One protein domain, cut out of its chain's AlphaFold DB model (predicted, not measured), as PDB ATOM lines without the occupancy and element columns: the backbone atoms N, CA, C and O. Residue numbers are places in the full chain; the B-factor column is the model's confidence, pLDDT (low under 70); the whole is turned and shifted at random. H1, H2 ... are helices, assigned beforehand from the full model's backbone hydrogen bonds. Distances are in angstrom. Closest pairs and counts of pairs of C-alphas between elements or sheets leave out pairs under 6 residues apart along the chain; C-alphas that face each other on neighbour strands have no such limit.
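What this domain is: This is residues 22 to 110 of the 110 residues of an uncharacterized protein of Lactococcus sp. dk310 (UniProt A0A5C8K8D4). Two long helices, H2 and H4, lie side by side and run opposite ways, making a rod; at one end the chain turns back through a loop that holds the small helix H3, and toward the other end the short helix H1 packs on the beginning of H2. The last stretch of H4 and the two residues after it, residues 102 to 110, stick out beyond the rest. The printed part has 89 residues with four named helices, in the order H1, H2, H3, H4, and no named strand; the class is all helix. The whole is extended, with a radius of gyration of the C-alphas of 19.7 A and spans of 70 by 20 by 16 A.

Where its parts are: Find C-alpha 22 at (-47.859, -32.676, -9.910), where H1, residues 22 to 26, begins. Go on to C-alpha 30 at (-41.674, -38.545, -4.639); from there H2, residues 30 to 54, runs 35.8 A. Next comes H3, residues 60 to 66. Then H4, residues 74 to 108, runs 51.9 A to C-alpha 108 at (-39.492, -53.177, 6.440).

How they stand to each other: Look first at H1, which touches H2 with residues 30 to 33 of H2 alone; the closest C-alphas are those of Leu 25 and Ala 33, 5.3 A apart. H1 and H4 are close but not clearly touching, with C-alphas 22 and 90 closest at 6.5 A. H2 and H4 touch at a shallow tilt of 26 degrees, opposite ways; their closest C-alphas, those of Ser 41 and Val 87, are 6.4 A apart. H3 is apart from H1, H2 and H4. In H1, H2, H3 and H4 every O i to N i+4 pair is within hydrogen-bond range.

The domain as a whole: The two C-alphas farthest apart, those of Phe 66 and Ser 110, are 70.2 A apart. The printed part has no cut and no long link. Look at the B-factor column for low confidence, under 70, at residue 56, residues 58 to 68 and residues 109 to 110.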
ATOM      1  N   LYS A  22     -46.718 -31.759  -9.989       96.06
ATOM      2  CA  LYS A  22     -47.859 -32.676  -9.910       96.06
ATOM      3  C   LYS A  22     -47.688 -33.899 -10.813       96.06
ATOM      4  O   LYS A  22     -48.091 -35.002 -10.435       96.06
ATOM      5  N   SER A  23     -47.097 -33.723 -11.992       97.06
ATOM      6  CA  SER A  23     -46.781 -34.819 -12.910       97.06
ATOM      7  C   SER A  23     -45.766 -35.784 -12.291       97.06
ATOM      8  O   SER A  23     -45.993 -36.995 -12.302       97.06
ATOM      9  N   ASP A  24     -44.695 -35.276 -11.674       96.81
ATOM     10  CA  ASP A  24     -43.711 -36.119 -10.987       96.81
ATOM     11  C   ASP A  24     -44.309 -36.848  -9.780       96.81
ATOM     12  O   ASP A  24     -44.054 -38.043  -9.597       96.81
ATOM     13  N   LEU A  25     -45.171 -36.177  -9.008       94.88
ATOM     14  CA  LEU A  25     -45.914 -36.808  -7.918       94.88
ATOM     15  C   LEU A  25     -46.806 -37.947  -8.429       94.88
ATOM     16  O   LEU A  25     -46.777 -39.051  -7.887       94.88
ATOM     17  N   SER A  26     -47.543 -37.706  -9.514       94.62
ATOM     18  CA  SER A  26     -48.420 -38.704 -10.145       94.62
ATOM     19  C   SER A  26     -47.635 -39.886 -10.724       94.62
ATOM     20  O   SER A  26     -48.133 -41.010 -10.746       94.62
ATOM     21  N   ALA A  27     -46.396 -39.653 -11.158       96.00
ATOM     22  CA  ALA A  27     -45.472 -40.687 -11.615       96.00
ATOM     23  C   ALA A  27     -44.779 -41.447 -10.464       96.00
ATOM     24  O   ALA A  27     -43.955 -42.325 -10.724       96.00
ATOM     25  N   GLY A  28     -45.072 -41.112  -9.202       93.00
ATOM     26  CA  GLY A  28     -44.463 -41.732  -8.024       93.00
ATOM     27  C   GLY A  28     -43.017 -41.298  -7.757       93.00
ATOM     28  O   GLY A  28     -42.344 -41.900  -6.918       93.00
ATOM     29  N   LYS A  29     -42.519 -40.256  -8.435       96.25
ATOM     30  CA  LYS A  29     -41.170 -39.704  -8.239       96.25
ATOM     31  C   LYS A  29     -41.152 -38.758  -7.036       96.25
ATOM     32  O   LYS A  29     -40.942 -37.556  -7.172       96.25
ATOM     33  N   LEU A  30     -41.400 -39.312  -5.853       94.69
ATOM     34  CA  LEU A  30     -41.674 -38.545  -4.639       94.69
ATOM     35  C   LEU A  30     -40.526 -37.608  -4.223       94.69
ATOM     36  O   LEU A  30     -40.786 -36.482  -3.816       94.69
ATOM     37  N   GLU A  31     -39.269 -38.033  -4.345       94.50
ATOM     38  CA  GLU A  31     -38.101 -37.191  -4.031       94.50
ATOM     39  C   GLU A  31     -38.038 -35.959  -4.944       94.50
ATOM     40  O   GLU A  31     -38.070 -34.830  -4.461       94.50
ATOM     41  N   SER A  32     -38.094 -36.173  -6.262       95.88
ATOM     42  CA  SER A  32     -38.101 -35.088  -7.247       95.88
ATOM     43  C   SER A  32     -39.306 -34.155  -7.081       95.88
ATOM     44  O   SER A  32     -39.157 -32.938  -7.167       95.88
ATOM     45  N   ALA A  33     -40.489 -34.705  -6.790       96.81
ATOM     46  CA  ALA A  33     -41.682 -33.908  -6.534       96.81
ATOM     47  C   ALA A  33     -41.543 -33.047  -5.264       96.81
ATOM     48  O   ALA A  33     -41.959 -31.894  -5.278       96.81
ATOM     49  N   ASN A  34     -40.928 -33.560  -4.190       96.00
ATOM     50  CA  ASN A  34     -40.662 -32.777  -2.978       96.00
ATOM     51  C   ASN A  34     -39.672 -31.629  -3.239       96.00
ATOM     52  O   ASN A  34     -39.930 -30.505  -2.814       96.00
ATOM     53  N   GLU A  35     -38.566 -31.888  -3.945       95.81
ATOM     54  CA  GLU A  35     -37.561 -30.860  -4.265       95.81
ATOM     55  C   GLU A  35     -38.146 -29.743  -5.134       95.81
ATOM     56  O   GLU A  35     -38.002 -28.558  -4.822       95.81
ATOM     57  N   LYS A  36     -38.860 -30.119  -6.202       96.62
ATOM     58  CA  LYS A  36     -39.536 -29.157  -7.078       96.62
ATOM     59  C   LYS A  36     -40.592 -28.364  -6.322       96.62
ATOM     60  O   LYS A  36     -40.657 -27.146  -6.478       96.62
ATOM     61  N   PHE A  37     -41.378 -29.032  -5.476       97.62
ATOM     62  CA  PHE A  37     -42.401 -28.375  -4.673       97.62
ATOM     63  C   PHE A  37     -41.814 -27.347  -3.699       97.62
ATOM     64  O   PHE A  37     -42.330 -26.233  -3.602       97.62
ATOM     65  N   ASP A  38     -40.731 -27.681  -2.994       96.69
ATOM     66  CA  ASP A  38     -40.060 -26.752  -2.075       96.69
ATOM     67  C   ASP A  38     -39.559 -25.502  -2.813       96.69
ATOM     68  O   ASP A  38     -39.768 -24.380  -2.349       96.69
ATOM     69  N   PHE A  39     -38.974 -25.677  -4.000       95.94
ATOM     70  CA  PHE A  39     -38.542 -24.557  -4.831       95.94
ATOM     71  C   PHE A  39     -39.723 -23.698  -5.311       95.94
ATOM     72  O   PHE A  39     -39.768 -22.497  -5.039       95.94
ATOM     73  N   VAL A  40     -40.705 -24.298  -5.994       96.44
ATOM     74  CA  VAL A  40     -41.807 -23.545  -6.612       96.44
ATOM     75  C   VAL A  40     -42.711 -22.888  -5.568       96.44
ATOM     76  O   VAL A  40     -43.175 -21.772  -5.783       96.44
ATOM     77  N   SER A  41     -42.930 -23.521  -4.409       95.88
ATOM     78  CA  SER A  41     -43.735 -22.935  -3.330       95.88
ATOM     79  C   SER A  41     -43.090 -21.669  -2.760       95.88
ATOM     80  O   SER A  41     -43.788 -20.678  -2.546       95.88
ATOM     81  N   LYS A  42     -41.759 -21.643  -2.598       96.94
ATOM     82  CA  LYS A  42     -41.017 -20.437  -2.192       96.94
ATOM     83  C   LYS A  42     -41.124 -19.323  -3.229       96.94
ATOM     84  O   LYS A  42     -41.313 -18.167  -2.856       96.94
ATOM     85  N   GLU A  43     -41.032 -19.654  -4.514       96.88
ATOM     86  CA  GLU A  43     -41.165 -18.661  -5.586       96.88
ATOM     87  C   GLU A  43     -42.598 -18.117  -5.707       96.88
ATOM     88  O   GLU A  43     -42.771 -16.916  -5.906       96.88
ATOM     89  N   VAL A  44     -43.630 -18.945  -5.493       96.44
ATOM     90  CA  VAL A  44     -45.029 -18.481  -5.402       96.44
ATOM     91  C   VAL A  44     -45.218 -17.524  -4.223       96.44
ATOM     92  O   VAL A  44     -45.876 -16.492  -4.382       96.44
ATOM     93  N   THR A  45     -44.622 -17.817  -3.064       95.25
ATOM     94  CA  THR A  45     -44.650 -16.913  -1.903       95.25
ATOM     95  C   THR A  45     -43.992 -15.578  -2.237       95.25
ATOM     96  O   THR A  45     -44.631 -14.543  -2.088       95.25
ATOM     97  N   ARG A  46     -42.776 -15.587  -2.795       94.50
ATOM     98  CA  ARG A  46     -42.066 -14.360  -3.200       94.50
ATOM     99  C   ARG A  46     -42.846 -13.545  -4.226       94.50
ATOM    100  O   ARG A  46     -42.893 -12.322  -4.144       94.50
ATOM    101  N   TRP A  47     -43.444 -14.209  -5.211       94.56
ATOM    102  CA  TRP A  47     -44.271 -13.557  -6.223       94.56
ATOM    103  C   TRP A  47     -45.522 -12.918  -5.600       94.56
ATOM    104  O   TRP A  47     -45.885 -11.805  -5.972       94.56
ATOM    105  N   THR A  48     -46.128 -13.579  -4.607       92.12
ATOM    106  CA  THR A  48     -47.290 -13.069  -3.865       92.12
ATOM    107  C   THR A  48     -46.927 -11.866  -2.998       92.12
ATOM    108  O   THR A  48     -47.580 -10.833  -3.105       92.12
ATOM    109  N   GLU A  49     -45.858 -11.962  -2.206       91.00
ATOM    110  CA  GLU A  49     -45.342 -10.855  -1.387       91.00
ATOM    111  C   GLU A  49     -45.039  -9.636  -2.260       91.00
ATOM    112  O   GLU A  49     -45.425  -8.517  -1.943       91.00
ATOM    113  N   ARG A  50     -44.438  -9.857  -3.433       89.69
ATOM    114  CA  ARG A  50     -44.129  -8.776  -4.369       89.69
ATOM    115  C   ARG A  50     -45.377  -8.125  -4.968       89.69
ATOM    116  O   ARG A  50     -45.321  -6.946  -5.297       89.69
ATOM    117  N   LEU A  51     -46.483  -8.857  -5.139       88.44
ATOM    118  CA  LEU A  51     -47.772  -8.260  -5.507       88.44
ATOM    119  C   LEU A  51     -48.355  -7.433  -4.359       88.44
ATOM    120  O   LEU A  51     -48.854  -6.336  -4.593       88.44
ATOM    121  N   GLU A  52     -48.283  -7.934  -3.129       85.38
ATOM    122  CA  GLU A  52     -48.790  -7.236  -1.943       85.38
ATOM    123  C   GLU A  52     -48.003  -5.954  -1.655       85.38
ATOM    124  O   GLU A  52     -48.603  -4.917  -1.393       85.38
ATOM    125  N   ASP A  53     -46.680  -5.989  -1.818       85.06
ATOM    126  CA  ASP A  53     -45.805  -4.819  -1.706       85.06
ATOM    127  C   ASP A  53     -46.117  -3.746  -2.754       85.06
ATOM    128  O   ASP A  53     -45.819  -2.567  -2.553       85.06
ATOM    129  N   LEU A  54     -46.685  -4.136  -3.899       83.12
ATOM    130  CA  LEU A  54     -47.079  -3.195  -4.939       83.12
ATOM    131  C   LEU A  54     -48.400  -2.509  -4.625       83.12
ATOM    132  O   LEU A  54     -48.539  -1.323  -4.944       83.12
ATOM    133  N   GLU A  55     -49.333  -3.218  -3.999       77.31
ATOM    134  CA  GLU A  55     -50.623  -2.676  -3.588       77.31
ATOM    135  C   GLU A  55     -50.424  -1.523  -2.595       77.31
ATOM    136  O   GLU A  55     -49.887  -1.671  -1.501       77.31
ATOM    137  N   GLY A  56     -50.842  -0.319  -2.981       65.56
ATOM    138  CA  GLY A  56     -50.669   0.871  -2.152       65.56
ATOM    139  C   GLY A  56     -49.283   1.523  -2.226       65.56
ATOM    140  O   GLY A  56     -49.078   2.551  -1.571       65.56
ATOM    141  N   SER A  57     -48.355   0.989  -3.028       70.75
ATOM    142  CA  SER A  57     -47.029   1.580  -3.246       70.75
ATOM    143  C   SER A  57     -47.060   2.756  -4.230       70.75
ATOM    144  O   SER A  57     -47.952   2.877  -5.068       70.75
ATOM    145  N   HIS A  58     -46.069   3.643  -4.146       62.91
ATOM    146  CA  HIS A  58     -45.912   4.773  -5.065       62.91
ATOM    147  C   HIS A  58     -44.917   4.405  -6.174       62.91
ATOM    148  O   HIS A  58     -43.729   4.716  -6.081       62.91
ATOM    149  N   GLN A  59     -45.383   3.706  -7.210       60.22
ATOM    150  CA  GLN A  59     -44.535   3.285  -8.334       60.22
ATOM    151  C   GLN A  59     -44.219   4.455  -9.289       60.22
ATOM    152  O   GLN A  59     -45.111   5.176  -9.738       60.22
ATOM    153  N   GLY A  60     -42.936   4.616  -9.639       58.00
ATOM    154  CA  GLY A  60     -42.445   5.612 -10.601       58.00
ATOM    155  C   GLY A  60     -42.360   7.057 -10.076       58.00
ATOM    156  O   GLY A  60     -42.944   7.415  -9.056       58.00
ATOM    157  N   ILE A  61     -41.636   7.923 -10.806       53.72
ATOM    158  CA  ILE A  61     -41.423   9.344 -10.441       53.72
ATOM    159  C   ILE A  61     -42.765  10.075 -10.255       53.72
ATOM    160  O   ILE A  61     -42.927  10.853  -9.320       53.72
ATOM    161  N   ALA A  62     -43.757   9.779 -11.099       53.59
ATOM    162  CA  ALA A  62     -45.094  10.354 -10.986       53.59
ATOM    163  C   ALA A  62     -45.855   9.860  -9.739       53.59
ATOM    164  O   ALA A  62     -46.476  10.671  -9.061       53.59
ATOM    165  N   GLY A  63     -45.773   8.573  -9.376       57.50
ATOM    166  CA  GLY A  63     -46.409   8.053  -8.159       57.50
ATOM    167  C   GLY A  63     -45.846   8.700  -6.892       57.50
ATOM    168  O   GLY A  63     -46.603   9.070  -5.996       57.50
ATOM    169  N   ILE A  64     -44.529   8.925  -6.853       60.53
ATOM    170  CA  ILE A  64     -43.839   9.583  -5.733       60.53
ATOM    171  C   ILE A  64     -44.221  11.069  -5.637       60.53
ATOM    172  O   ILE A  64     -44.494  11.567  -4.545       60.53
ATOM    173  N   ILE A  65     -44.278  11.778  -6.770       59.22
ATOM    174  CA  ILE A  65     -44.576  13.220  -6.804       59.22
ATOM    175  C   ILE A  65     -46.069  13.499  -6.569       59.22
ATOM    176  O   ILE A  65     -46.413  14.425  -5.836       59.22
ATOM    177  N   PHE A  66     -46.963  12.694  -7.148       64.19
ATOM    178  CA  PHE A  66     -48.415  12.918  -7.121       64.19
ATOM    179  C   PHE A  66     -49.163  12.051  -6.101       64.19
ATOM    180  O   PHE A  66     -50.395  12.061  -6.088       64.19
ATOM    181  N   ARG A  67     -48.436  11.302  -5.257       65.44
ATOM    182  CA  ARG A  67     -48.976  10.421  -4.202       65.44
ATOM    183  C   ARG A  67     -50.087   9.480  -4.684       65.44
ATOM    184  O   ARG A  67     -50.997   9.142  -3.927       65.44
ATOM    185  N   HIS A  68     -50.046   9.088  -5.955       68.06
ATOM    186  CA  HIS A  68     -50.980   8.104  -6.478       68.06
ATOM    187  C   HIS A  68     -50.494   6.724  -6.073       68.06
ATOM    188  O   HIS A  68     -49.406   6.293  -6.464       68.06
ATOM    189  N   LYS A  69     -51.308   6.061  -5.256       75.19
ATOM    190  CA  LYS A  69     -51.109   4.665  -4.896       75.19
ATOM    191  C   LYS A  69     -51.342   3.801  -6.127       75.19
ATOM    192  O   LYS A  69     -52.320   3.997  -6.845       75.19
ATOM    193  N   TYR A  70     -50.442   2.860  -6.359       80.06
ATOM    194  CA  TYR A  70     -50.649   1.799  -7.324       80.06
ATOM    195  C   TYR A  70     -51.696   0.826  -6.776       80.06
ATOM    196  O   TYR A  70     -51.627   0.439  -5.609       80.06
ATOM    197  N   HIS A  71     -52.650   0.449  -7.620       83.06
ATOM    198  CA  HIS A  71     -53.605  -0.613  -7.332       83.06
ATOM    199  C   HIS A  71     -53.316  -1.778  -8.259       83.06
ATOM    200  O   HIS A  71     -53.257  -1.612  -9.478       83.06
ATOM    201  N   VAL A  72     -53.110  -2.944  -7.660       85.44
ATOM    202  CA  VAL A  72     -52.918  -4.202  -8.358       85.44
ATOM    203  C   VAL A  72     -54.222  -4.537  -9.086       85.44
ATOM    204  O   VAL A  72     -55.284  -4.591  -8.462       85.44
ATOM    205  N   PRO A  73     -54.163  -4.764 -10.405       88.25
ATOM    206  CA  PRO A  73     -55.302  -5.233 -11.177       88.25
ATOM    207  C   PRO A  73     -55.968  -6.489 -10.588       88.25
ATOM    208  O   PRO A  73     -55.299  -7.402 -10.099       88.25
ATOM    209  N   GLU A  74     -57.301  -6.555 -10.661       90.06
ATOM    210  CA  GLU A  74     -58.087  -7.665 -10.097       90.06
ATOM    211  C   GLU A  74     -57.708  -9.027 -10.703       90.06
ATOM    212  O   GLU A  74     -57.708 -10.041 -10.007       90.06
ATOM    213  N   ASP A  75     -57.325  -9.060 -11.980       91.31
ATOM    214  CA  ASP A  75     -56.874 -10.277 -12.659       91.31
ATOM    215  C   ASP A  75     -55.611 -10.869 -12.009       91.31
ATOM    216  O   ASP A  75     -55.541 -12.082 -11.810       91.31
ATOM    217  N   LEU A  76     -54.652 -10.036 -11.591       90.31
ATOM    218  CA  LEU A  76     -53.460 -10.481 -10.859       90.31
ATOM    219  C   LEU A  76     -53.804 -11.020  -9.461       90.31
ATOM    220  O   LEU A  76     -53.199 -11.997  -9.010       90.31
ATOM    221  N   LEU A  77     -54.803 -10.442  -8.787       91.38
ATOM    222  CA  LEU A  77     -55.289 -10.955  -7.499       91.38
ATOM    223  C   LEU A  77     -55.967 -12.324  -7.657       91.38
ATOM    224  O   LEU A  77     -55.712 -13.241  -6.875       91.38
ATOM    225  N   GLN A  78     -56.774 -12.501  -8.704       94.06
ATOM    226  CA  GLN A  78     -57.384 -13.795  -9.020       94.06
ATOM    227  C   GLN A  78     -56.323 -14.853  -9.361       94.06
ATOM    228  O   GLN A  78     -56.423 -16.003  -8.923       94.06
ATOM    229  N   MET A  79     -55.277 -14.465 -10.095       93.06
ATOM    230  CA  MET A  79     -54.127 -15.320 -10.395       93.06
ATOM    231  C   MET A  79     -53.390 -15.770  -9.128       93.06
ATOM    232  O   MET A  79     -53.069 -16.954  -8.994       93.06
ATOM    233  N   ARG A  80     -53.179 -14.861  -8.167       93.56
ATOM    234  CA  ARG A  80     -52.606 -15.191  -6.853       93.56
ATOM    235  C   ARG A  80     -53.430 -16.241  -6.130       93.56
ATOM    236  O   ARG A  80     -52.890 -17.254  -5.684       93.56
ATOM    237  N   ASP A  81     -54.737 -16.034  -6.055       94.50
ATOM    238  CA  ASP A  81     -55.629 -16.960  -5.363       94.50
ATOM    239  C   ASP A  81     -55.650 -18.340  -6.038       94.50
ATOM    240  O   ASP A  81     -55.753 -19.371  -5.365       94.50
ATOM    241  N   ALA A  82     -55.522 -18.380  -7.367       94.88
ATOM    242  CA  ALA A  82     -55.406 -19.620  -8.123       94.88
ATOM    243  C   ALA A  82     -54.097 -20.369  -7.816       94.88
ATOM    244  O   ALA A  82     -54.147 -21.568  -7.527       94.88
ATOM    245  N   LEU A  83     -52.949 -19.681  -7.818       94.44
ATOM    246  CA  LEU A  83     -51.654 -20.272  -7.457       94.44
ATOM    247  C   LEU A  83     -51.659 -20.803  -6.018       94.44
ATOM    248  O   LEU A  83     -51.270 -21.948  -5.783       94.44
ATOM    249  N   ALA A  84     -52.180 -20.029  -5.063       94.75
ATOM    250  CA  ALA A  84     -52.264 -20.437  -3.661       94.75
ATOM    251  C   ALA A  84     -53.086 -21.727  -3.473       94.75
ATOM    252  O   ALA A  84     -52.695 -22.630  -2.728       94.75
ATOM    253  N   LYS A  85     -54.213 -21.857  -4.191       96.31
ATOM    254  CA  LYS A  85     -55.022 -23.088  -4.187       96.31
ATOM    255  C   LYS A  85     -54.253 -24.284  -4.750       96.31
ATOM    256  O   LYS A  85     -54.344 -25.373  -4.182       96.31
ATOM    257  N   GLN A  86     -53.502 -24.098  -5.837       95.88
ATOM    258  CA  GLN A  86     -52.705 -25.171  -6.440       95.88
ATOM    259  C   GLN A  86     -51.586 -25.646  -5.511       95.88
ATOM    260  O   GLN A  86     -51.469 -26.850  -5.282       95.88
ATOM    261  N   VAL A  87     -50.832 -24.715  -4.915       97.19
ATOM    262  CA  VAL A  87     -49.781 -25.024  -3.931       97.19
ATOM    263  C   VAL A  87     -50.353 -25.862  -2.790       97.19
ATOM    264  O   VAL A  87     -49.828 -26.932  -2.494       97.19
ATOM    265  N   LYS A  88     -51.482 -25.442  -2.204       97.38
ATOM    266  CA  LYS A  88     -52.124 -26.172  -1.102       97.38
ATOM    267  C   LYS A  88     -52.585 -27.578  -1.504       97.38
ATOM    268  O   LYS A  88     -52.476 -28.512  -0.706       97.38
ATOM    269  N   SER A  89     -53.105 -27.741  -2.722       97.00
ATOM    270  CA  SER A  89     -53.507 -29.055  -3.239       97.00
ATOM    271  C   SER A  89     -52.306 -29.992  -3.337       97.00
ATOM    272  O   SER A  89     -52.345 -31.089  -2.784       97.00
ATOM    273  N   ILE A  90     -51.226 -29.539  -3.982       96.81
ATOM    274  CA  ILE A  90     -50.013 -30.341  -4.182       96.81
ATOM    275  C   ILE A  90     -49.346 -30.655  -2.840       96.81
ATOM    276  O   ILE A  90     -48.963 -31.799  -2.612       96.81
ATOM    277  N   GLN A  91     -49.291 -29.689  -1.918       97.50
ATOM    278  CA  GLN A  91     -48.790 -29.904  -0.559       97.50
ATOM    279  C   GLN A  91     -49.531 -31.046   0.146       97.50
ATOM    280  O   GLN A  91     -48.910 -31.964   0.673       97.50
ATOM    281  N   THR A  92     -50.865 -31.007   0.116       97.25
ATOM    282  CA  THR A  92     -51.710 -32.023   0.760       97.25
ATOM    283  C   THR A  92     -51.466 -33.412   0.164       97.25
ATOM    284  O   THR A  92     -51.448 -34.413   0.880       97.25
ATOM    285  N   GLU A  93     -51.300 -33.497  -1.157       96.19
ATOM    286  CA  GLU A  93     -51.004 -34.756  -1.847       96.19
ATOM    287  C   GLU A  93     -49.599 -35.274  -1.489       96.19
ATOM    288  O   GLU A  93     -49.455 -36.451  -1.149       96.19
ATOM    289  N   LEU A  94     -48.585 -34.403  -1.468       95.50
ATOM    290  CA  LEU A  94     -47.219 -34.751  -1.065       95.50
ATOM    291  C   LEU A  94     -47.150 -35.242   0.377       95.50
ATOM    292  O   LEU A  94     -46.501 -36.248   0.647       95.50
ATOM    293  N   GLU A  95     -47.812 -34.568   1.315       96.25
ATOM    294  CA  GLU A  95     -47.850 -34.977   2.722       96.25
ATOM    295  C   GLU A  95     -48.401 -36.401   2.870       96.25
ATOM    296  O   GLU A  95     -47.789 -37.233   3.545       96.25
ATOM    297  N   ARG A  96     -49.492 -36.715   2.157       96.19
ATOM    298  CA  ARG A  96     -50.095 -38.056   2.137       96.19
ATOM    299  C   ARG A  96     -49.154 -39.112   1.559       96.19
ATOM    300  O   ARG A  96     -49.017 -40.187   2.143       96.19
ATOM    301  N   GLU A  97     -48.515 -38.844   0.423       95.00
ATOM    302  CA  GLU A  97     -47.599 -39.812  -0.201       95.00
ATOM    303  C   GLU A  97     -46.308 -39.996   0.614       95.00
ATOM    304  O   GLU A  97     -45.843 -41.124   0.801       95.00
ATOM    305  N   ASN A  98     -45.783 -38.923   1.210       93.12
ATOM    306  CA  ASN A  98     -44.655 -38.982   2.139       93.12
ATOM    307  C   ASN A  98     -44.977 -39.795   3.398       93.12
ATOM    308  O   ASN A  98     -44.118 -40.526   3.895       93.12
ATOM    309  N   GLU A  99     -46.187 -39.678   3.942       94.25
ATOM    310  CA  GLU A  99     -46.622 -40.484   5.083       94.25
ATOM    311  C   GLU A  99     -46.714 -41.973   4.715       94.25
ATOM    312  O   GLU A  99     -46.184 -42.829   5.430       94.25
ATOM    313  N   LYS A 100     -47.306 -42.298   3.558       93.56
ATOM    314  CA  LYS A 100     -47.356 -43.680   3.049       93.56
ATOM    315  C   LYS A 100     -45.957 -44.270   2.870       93.56
ATOM    316  O   LYS A 100     -45.721 -45.408   3.286       93.56
ATOM    317  N   ALA A 101     -45.032 -43.510   2.283       90.94
ATOM    318  CA  ALA A 101     -43.652 -43.938   2.075       90.94
ATOM    319  C   ALA A 101     -42.934 -44.212   3.408       90.94
ATOM    320  O   ALA A 101     -42.326 -45.274   3.570       90.94
ATOM    321  N   ARG A 102     -43.077 -43.314   4.394       90.81
ATOM    322  CA  ARG A 102     -42.520 -43.482   5.748       90.81
ATOM    323  C   ARG A 102     -43.066 -44.722   6.454       90.81
ATOM    324  O   ARG A 102     -42.291 -45.523   6.972       90.81
ATOM    325  N   ASN A 103     -44.380 -44.927   6.412       92.25
ATOM    326  CA  ASN A 103     -45.026 -46.093   7.020       92.25
ATOM    327  C   ASN A 103     -44.580 -47.408   6.369       92.25
ATOM    328  O   ASN A 103     -44.399 -48.413   7.059       92.25
ATOM    329  N   LYS A 104     -44.380 -47.417   5.046       91.25
ATOM    330  CA  LYS A 104     -43.841 -48.580   4.335       91.25
ATOM    331  C   LYS A 104     -42.399 -48.868   4.755       91.25
ATOM    332  O   LYS A 104     -42.091 -50.017   5.051       91.25
ATOM    333  N   ALA A 105     -41.546 -47.847   4.824       88.31
ATOM    334  CA  ALA A 105     -40.156 -47.999   5.251       88.31
ATOM    335  C   ALA A 105     -40.050 -48.563   6.680       88.31
ATOM    336  O   ALA A 105     -39.352 -49.550   6.888       88.31
ATOM    337  N   ALA A 106     -40.823 -48.019   7.628       88.19
ATOM    338  CA  ALA A 106     -40.822 -48.456   9.027       88.19
ATOM    339  C   ALA A 106     -41.178 -49.946   9.206       88.19
ATOM    340  O   ALA A 106     -40.584 -50.635  10.035       88.19
ATOM    341  N   ARG A 107     -42.118 -50.457   8.395       80.62
ATOM    342  CA  ARG A 107     -42.530 -51.872   8.399       80.62
ATOM    343  C   ARG A 107     -41.478 -52.825   7.838       80.62
ATOM    344  O   ARG A 107     -41.522 -53.999   8.165       80.62
ATOM    345  N   HIS A 108     -40.582 -52.353   6.973       71.00
ATOM    346  CA  HIS A 108     -39.492 -53.177   6.440       71.00
ATOM    347  C   HIS A 108     -38.272 -53.218   7.370       71.00
ATOM    348  O   HIS A 108     -37.411 -54.076   7.197       71.00
ATOM    349  N   THR A 109     -38.192 -52.299   8.334       66.44
ATOM    350  CA  THR A 109     -37.107 -52.204   9.323       66.44
ATOM    351  C   THR A 109     -37.453 -52.783  10.702       66.44
ATOM    352  O   THR A 109     -36.580 -52.788  11.566       66.44
ATOM    353  N   SER A 110     -38.700 -53.226  10.925       53.53
ATOM    354  CA  SER A 110     -39.158 -53.925  12.146       53.53
ATOM    355  C   SER A 110     -39.261 -55.424  11.905       53.53
ATOM    356  O   SER A 110     -38.979 -56.184  12.853       53.53
TER     357      SER A 110